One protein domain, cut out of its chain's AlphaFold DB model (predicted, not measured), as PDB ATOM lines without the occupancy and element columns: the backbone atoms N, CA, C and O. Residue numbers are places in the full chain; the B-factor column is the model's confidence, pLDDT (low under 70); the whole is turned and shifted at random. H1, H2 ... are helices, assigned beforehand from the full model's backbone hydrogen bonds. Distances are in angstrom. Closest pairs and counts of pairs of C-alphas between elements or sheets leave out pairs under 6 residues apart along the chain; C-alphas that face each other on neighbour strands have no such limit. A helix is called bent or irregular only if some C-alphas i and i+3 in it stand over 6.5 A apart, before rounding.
ATOM      1  N   THR A 430      31.639  -5.493 -54.372       86.00
ATOM      2  CA  THR A 430      30.739  -4.678 -53.553       86.00
ATOM      3  C   THR A 430      30.866  -5.070 -52.091       86.00
ATOM      4  O   THR A 430      31.124  -6.235 -51.774       86.00
ATOM      5  N   LEU A 431      30.607  -4.121 -51.190       86.00
ATOM      6  CA  LEU A 431      30.593  -4.387 -49.754       86.00
ATOM      7  C   LEU A 431      29.597  -5.501 -49.394       86.00
ATOM      8  O   LEU A 431      29.910  -6.368 -48.584       86.00
ATOM      9  N   LYS A 432      28.443  -5.558 -50.073       85.00
ATOM     10  CA  LYS A 432      27.457  -6.636 -49.902       85.00
ATOM     11  C   LYS A 432      28.059  -8.009 -50.218       85.00
ATOM     12  O   LYS A 432      27.990  -8.905 -49.382       85.00
ATOM     13  N   GLN A 433      28.704  -8.164 -51.374       86.81
ATOM     14  CA  GLN A 433      29.380  -9.419 -51.729       86.81
ATOM     15  C   GLN A 433      30.518  -9.746 -50.753       86.81
ATOM     16  O   GLN A 433      30.649 -10.894 -50.341       86.81
ATOM     17  N   CYS A 434      31.297  -8.746 -50.325       88.12
ATOM     18  CA  CYS A 434      32.358  -8.927 -49.331       88.12
ATOM     19  C   CYS A 434      31.806  -9.470 -48.005       88.12
ATOM     20  O   CYS A 434      32.372 -10.404 -47.443       88.12
ATOM     21  N   THR A 435      30.686  -8.925 -47.515       87.69
ATOM     22  CA  THR A 435      30.042  -9.398 -46.276       87.69
ATOM     23  C   THR A 435      29.479 -10.812 -46.416       87.69
ATOM     24  O   THR A 435      29.622 -11.610 -45.495       87.69
ATOM     25  N   GLN A 436      28.910 -11.161 -47.577       86.69
ATOM     26  CA  GLN A 436      28.425 -12.517 -47.862       86.69
ATOM     27  C   GLN A 436      29.574 -13.531 -47.889       86.69
ATOM     28  O   GLN A 436      29.479 -14.587 -47.266       86.69
ATOM     29  N   VAL A 437      30.682 -13.190 -48.552       85.88
ATOM     30  CA  VAL A 437      31.887 -14.030 -48.585       85.88
ATOM     31  C   VAL A 437      32.502 -14.160 -47.194       85.88
ATOM     32  O   VAL A 437      32.863 -15.263 -46.794       85.88
ATOM     33  N   HIS A 438      32.575 -13.075 -46.421       87.12
ATOM     34  CA  HIS A 438      33.071 -13.134 -45.049       87.12
ATOM     35  C   HIS A 438      32.192 -14.025 -44.156       87.12
ATOM     36  O   HIS A 438      32.723 -14.863 -43.430       87.12
ATOM     37  N   ALA A 439      30.862 -13.918 -44.255       84.56
ATOM     38  CA  ALA A 439      29.940 -14.794 -43.534       84.56
ATOM     39  C   ALA A 439      30.146 -16.268 -43.917       84.56
ATOM     40  O   ALA A 439      30.318 -17.111 -43.039       84.56
ATOM     41  N   TYR A 440      30.231 -16.574 -45.216       82.88
ATOM     42  CA  TYR A 440      30.532 -17.921 -45.702       82.88
ATOM     43  C   TYR A 440      31.865 -18.449 -45.152       82.88
ATOM     44  O   TYR A 440      31.943 -19.597 -44.716       82.88
ATOM     45  N   MET A 441      32.905 -17.613 -45.099       83.06
ATOM     46  CA  MET A 441      34.209 -17.994 -44.549       83.06
ATOM     47  C   MET A 441      34.179 -18.299 -43.051       83.06
ATOM     48  O   MET A 441      34.928 -19.163 -42.597       83.06
ATOM     49  N   ILE A 442      33.344 -17.598 -42.280       83.25
ATOM     50  CA  ILE A 442      33.139 -17.895 -40.856       83.25
ATOM     51  C   ILE A 442      32.423 -19.238 -40.705       83.25
ATOM     52  O   ILE A 442      32.855 -20.077 -39.920       83.25
ATOM     53  N   ILE A 443      31.346 -19.438 -41.468       81.75
ATOM     54  CA  ILE A 443      30.511 -20.646 -41.439       81.75
ATOM     55  C   ILE A 443      31.334 -21.895 -41.778       81.75
ATOM     56  O   ILE A 443      31.237 -22.907 -41.098       81.75
ATOM     57  N   THR A 444      32.180 -21.801 -42.800       80.62
ATOM     58  CA  THR A 444      33.001 -22.916 -43.300       80.62
ATOM     59  C   THR A 444      34.345 -23.073 -42.588       80.62
ATOM     60  O   THR A 444      35.098 -23.988 -42.904       80.62
ATOM     61  N   GLY A 445      34.705 -22.166 -41.673       77.69
ATOM     62  CA  GLY A 445      36.025 -22.145 -41.031       77.69
ATOM     63  C   GLY A 445      37.178 -21.681 -41.937       77.69
ATOM     64  O   GLY A 445      38.318 -21.598 -41.482       77.69
ATOM     65  N   LEU A 446      36.913 -21.299 -43.194       80.44
ATOM     66  CA  LEU A 446      37.923 -20.807 -44.144       80.44
ATOM     67  C   LEU A 446      38.617 -19.508 -43.703       80.44
ATOM     68  O   LEU A 446      39.672 -19.171 -44.249       80.44
ATOM     69  N   ILE A 447      38.048 -18.777 -42.740       78.06
ATOM     70  CA  ILE A 447      38.674 -17.595 -42.125       78.06
ATOM     71  C   ILE A 447      39.994 -17.930 -41.409       78.06
ATOM     72  O   ILE A 447      40.865 -17.069 -41.317       78.06
ATOM     73  N   LEU A 448      40.172 -19.181 -40.965       74.69
ATOM     74  CA  LEU A 448      41.389 -19.649 -40.294       74.69
ATOM     75  C   LEU A 448      42.586 -19.771 -41.252       74.69
ATOM     76  O   LEU A 448      43.730 -19.804 -40.805       74.69
ATOM     77  N   ASN A 449      42.351 -19.817 -42.569       76.62
ATOM     78  CA  ASN A 449      43.426 -19.825 -43.556       76.62
ATOM     79  C   ASN A 449      44.028 -18.409 -43.695       76.62
ATOM     80  O   ASN A 449      43.312 -17.510 -44.136       76.62
ATOM     81  N   PRO A 450      45.336 -18.202 -43.444       68.50
ATOM     82  CA  PRO A 450      45.969 -16.876 -43.448       68.50
ATOM     83  C   PRO A 450      45.818 -16.065 -44.747       68.50
ATOM     84  O   PRO A 450      45.906 -14.836 -44.723       68.50
ATOM     85  N   GLN A 451      45.599 -16.718 -45.894       73.12
ATOM     86  CA  GLN A 451      45.488 -16.043 -47.195       73.12
ATOM     87  C   GLN A 451      44.116 -15.405 -47.441       73.12
ATOM     88  O   GLN A 451      44.001 -14.445 -48.209       73.12
ATOM     89  N   ASN A 452      43.071 -15.912 -46.794       76.88
ATOM     90  CA  ASN A 452      41.703 -15.472 -47.041       76.88
ATOM     91  C   ASN A 452      41.379 -14.114 -46.373       76.88
ATOM     92  O   ASN A 452      40.841 -13.236 -47.056       76.88
ATOM     93  N   PRO A 453      41.778 -13.849 -45.108       80.38
ATOM     94  CA  PRO A 453      41.632 -12.536 -44.484       80.38
ATOM     95  C   PRO A 453      42.365 -11.415 -45.223       80.38
ATOM     96  O   PRO A 453      41.904 -10.279 -45.215       80.38
ATOM     97  N   LYS A 454      43.471 -11.719 -45.917       84.50
ATOM     98  CA  LYS A 454      44.228 -10.737 -46.709       84.50
ATOM     99  C   LYS A 454      43.377 -10.080 -47.796       84.50
ATOM    100  O   LYS A 454      43.417  -8.861 -47.942       84.50
ATOM    101  N   LYS A 455      42.611 -10.868 -48.555       83.75
ATOM    102  CA  LYS A 455      41.769 -10.347 -49.646       83.75
ATOM    103  C   LYS A 455      40.580  -9.549 -49.116       83.75
ATOM    104  O   LYS A 455      40.261  -8.507 -49.679       83.75
ATOM    105  N   LEU A 456      39.980 -10.004 -48.014       87.62
ATOM    106  CA  LEU A 456      38.941  -9.257 -47.299       87.62
ATOM    107  C   LEU A 456      39.472  -7.908 -46.815       87.62
ATOM    108  O   LEU A 456      38.912  -6.870 -47.152       87.62
ATOM    109  N   LEU A 457      40.577  -7.915 -46.071       90.50
ATOM    110  CA  LEU A 457      41.124  -6.708 -45.464       90.50
ATOM    111  C   LEU A 457      41.558  -5.685 -46.516       90.50
ATOM    112  O   LEU A 457      41.296  -4.500 -46.346       90.50
ATOM    113  N   LEU A 458      42.159  -6.127 -47.626       89.19
ATOM    114  CA  LEU A 458      42.562  -5.236 -48.715       89.19
ATOM    115  C   LEU A 458      41.372  -4.488 -49.334       89.19
ATOM    116  O   LEU A 458      41.480  -3.297 -49.592       89.19
ATOM    117  N   PHE A 459      40.242  -5.166 -49.539       90.25
ATOM    118  CA  PHE A 459      39.022  -4.531 -50.042       90.25
ATOM    119  C   PHE A 459      38.374  -3.627 -48.990       90.25
ATOM    120  O   PHE A 459      37.967  -2.513 -49.289       90.25
ATOM    121  N   LEU A 460      38.281  -4.084 -47.738       90.69
ATOM    122  CA  LEU A 460      37.615  -3.326 -46.677       90.69
ATOM    123  C   LEU A 460      38.367  -2.053 -46.283       90.69
ATOM    124  O   LEU A 460      37.754  -1.121 -45.774       90.69
ATOM    125  N   THR A 461      39.676  -2.015 -46.514       92.75
ATOM    126  CA  THR A 461      40.525  -0.843 -46.273       92.75
ATOM    127  C   THR A 461      40.660   0.072 -47.492       92.75
ATOM    128  O   THR A 461      41.369   1.079 -47.421       92.75
ATOM    129  N   ASP A 462      39.992  -0.249 -48.600       90.38
ATOM    130  CA  ASP A 462      39.958   0.601 -49.783       90.38
ATOM    131  C   ASP A 462      39.179   1.908 -49.506       90.38
ATOM    132  O   ASP A 462      38.116   1.840 -48.887       90.38
ATOM    133  N   PRO A 463      39.679   3.092 -49.910       88.50
ATOM    134  CA  PRO A 463      39.028   4.370 -49.599       88.50
ATOM    135  C   PRO A 463      37.717   4.608 -50.345       88.50
ATOM    136  O   PRO A 463      36.845   5.298 -49.827       88.50
ATOM    137  N   ASP A 464      37.590   4.061 -51.554       86.81
ATOM    138  CA  ASP A 464      36.487   4.391 -52.457       86.81
ATOM    139  C   ASP A 464      35.299   3.449 -52.243       86.81
ATOM    140  O   ASP A 464      34.137   3.822 -52.427       86.81
ATOM    141  N   HIS A 465      35.582   2.194 -51.878       81.94
ATOM    142  CA  HIS A 465      34.575   1.128 -51.832       81.94
ATOM    143  C   HIS A 465      34.567   0.322 -50.526       81.94
ATOM    144  O   HIS A 465      33.678  -0.516 -50.323       81.94
ATOM    145  N   GLY A 466      35.557   0.533 -49.661       87.12
ATOM    146  CA  GLY A 466      35.737  -0.214 -48.426       87.12
ATOM    147  C   GLY A 466      34.827   0.235 -47.284       87.12
ATOM    148  O   GLY A 466      33.972   1.110 -47.400       87.12
ATOM    149  N   ASN A 467      35.014  -0.404 -46.135       89.75
ATOM    150  CA  ASN A 467      34.403  -0.004 -44.876       89.75
ATOM    151  C   ASN A 467      35.422  -0.238 -43.759       89.75
ATOM    152  O   ASN A 467      35.569  -1.357 -43.260       89.75
ATOM    153  N   LEU A 468      36.125   0.829 -43.376       91.31
ATOM    154  CA  LEU A 468      37.216   0.763 -42.405       91.31
ATOM    155  C   LEU A 468      36.750   0.277 -41.023       91.31
ATOM    156  O   LEU A 468      37.446  -0.491 -40.363       91.31
ATOM    157  N   HIS A 469      35.543   0.666 -40.600       89.62
ATOM    158  CA  HIS A 469      34.974   0.202 -39.334       89.62
ATOM    159  C   HIS A 469      34.751  -1.315 -39.346       89.62
ATOM    160  O   HIS A 469      35.123  -2.014 -38.403       89.62
ATOM    161  N   TYR A 470      34.207  -1.849 -40.439       89.62
ATOM    162  CA  TYR A 470      34.061  -3.290 -40.602       89.62
ATOM    163  C   TYR A 470      35.422  -3.984 -40.711       89.62
ATOM    164  O   TYR A 470      35.616  -5.023 -40.083       89.62
ATOM    165  N   ALA A 471      36.393  -3.382 -41.407       92.06
ATOM    166  CA  ALA A 471      37.774  -3.866 -41.457       92.06
ATOM    167  C   ALA A 471      38.352  -4.077 -40.046       92.06
ATOM    168  O   ALA A 471      38.929  -5.130 -39.783       92.06
ATOM    169  N   ARG A 472      38.117  -3.135 -39.118       91.50
ATOM    170  CA  ARG A 472      38.529  -3.243 -37.706       91.50
ATOM    171  C   ARG A 472      37.915  -4.442 -37.002       91.50
ATOM    172  O   ARG A 472      38.623  -5.174 -36.311       91.50
ATOM    173  N   LEU A 473      36.612  -4.643 -37.177       89.31
ATOM    174  CA  LEU A 473      35.904  -5.772 -36.574       89.31
ATOM    175  C   LEU A 473      36.438  -7.107 -37.097       89.31
ATOM    176  O   LEU A 473      36.657  -8.018 -36.303       89.31
ATOM    177  N   VAL A 474      36.691  -7.212 -38.406       88.56
ATOM    178  CA  VAL A 474      37.289  -8.413 -39.009       88.56
ATOM    179  C   VAL A 474      38.706  -8.629 -38.484       88.56
ATOM    180  O   VAL A 474      39.029  -9.723 -38.032       88.56
ATOM    181  N   PHE A 475      39.535  -7.586 -38.488       90.50
ATOM    182  CA  PHE A 475      40.937  -7.665 -38.090       90.50
ATOM    183  C   PHE A 475      41.113  -8.154 -36.648       90.50
ATOM    184  O   PHE A 475      41.906  -9.058 -36.405       90.50
ATOM    185  N   ARG A 476      40.313  -7.641 -35.701       88.56
ATOM    186  CA  ARG A 476      40.363  -8.048 -34.283       88.56
ATOM    187  C   ARG A 476      39.962  -9.500 -34.026       88.56
ATOM    188  O   ARG A 476      40.232 -10.021 -32.948       88.56
ATOM    189  N   ARG A 477      39.302 -10.156 -34.983       84.75
ATOM    190  CA  ARG A 477      38.936 -11.578 -34.892       84.75
ATOM    191  C   ARG A 477      40.010 -12.503 -35.464       84.75
ATOM    192  O   ARG A 477      39.933 -13.709 -35.250       84.75
ATOM    193  N   ILE A 478      41.004 -11.967 -36.174       84.38
ATOM    194  CA  ILE A 478      42.117 -12.753 -36.705       84.38
ATOM    195  C   ILE A 478      43.068 -13.065 -35.553       84.38
ATOM    196  O   ILE A 478      43.672 -12.169 -34.971       84.38
ATOM    197  N   SER A 479      43.213 -14.348 -35.234       78.19
ATOM    198  CA  SER A 479      44.237 -14.808 -34.296       78.19
ATOM    199  C   SER A 479      45.606 -14.727 -34.978       78.19
ATOM    200  O   SER A 479      45.770 -15.260 -36.073       78.19
ATOM    201  N   ASN A 480      46.576 -14.057 -34.353       80.94
ATOM    202  CA  ASN A 480      47.941 -13.865 -34.869       80.94
ATOM    203  C   ASN A 480      48.009 -13.226 -36.278       80.94
ATOM    204  O   ASN A 480      48.460 -13.861 -37.238       80.94
TER     205      ASN A 480
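What this domain is: This is residues 430 to 480 of the 647 residues of the protein "BZIP domain-containing protein" of Amborella trichopoda (UniProt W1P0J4). Three helices lie side by side and run back and forth along the domain, H1 one way, H2 back along it and H3 back again. Seen along their length they make an open triangle with H2 at its corner: H2 touches both of the others, H1 only just, while H1 and H3 stay apart. The printed part has 51 residues with three named helices, H1, H2 and H3 in that order along the chain, and no named strand; the class is all helix. The whole is compact, with a radius of gyration of the C-alphas of 10.1 A, and its outline is rounded, spanning 28 by 22 by 16 A.

How they stand to each other: H1, residues 431 to 443, and H2, residues 451 to 460, form a helical hairpin. They only just touch, with 3 pairs of C-alphas within 8 A, and their closest C-alphas are those of Cys 434 and Leu 456, 6.9 A apart. They run opposite ways at a shallow tilt of 27 degrees, 11.1 A from centre to centre. H2 and H3, residues 468 to 475, form a second helical hairpin. They touch, with 6 pairs of C-alphas within 8 A; the closest are those of Leu 460 and Ala 471, 5.3 A apart. They run opposite ways at a shallow tilt of 14 degrees, and their centres are 10.6 A apart. H1 and H3 are apart. In H1 and H3 every O i to N i+4 pair is within hydrogen-bond range; in H2 it is 5 of 6.

Where its parts are: H1 begins at C-alpha 431, at (30.593, -4.387, -49.754), and measures 18.3 A from first to last C-alpha over residues 431 to 443; with 13 residues it is the longest helix. H2 covers residues 451 to 460 and measures 15.0 A, from C-alpha 451 at (45.488, -16.043, -47.195) to C-alpha 460. H3 covers residues 468 to 475, measures 10.2 A and ends at C-alpha 475, at (40.937, -7.665, -38.090). No helix is bent or irregular.

The domain as a whole: The two C-alphas farthest apart are those of Thr 444 and Asp 464, at 29.0 A, and the first and last printed C-alphas, of Thr 430 and Asn 480, are 27.0 A apart. The printed part runs from residue 430 to 480 and has no cut. The links H1 to H2 and H2 to H3 are short, with 7 residues each. The mean pLDDT of the printed part is 85.0, and one printed residue, Pro 450, is under 70.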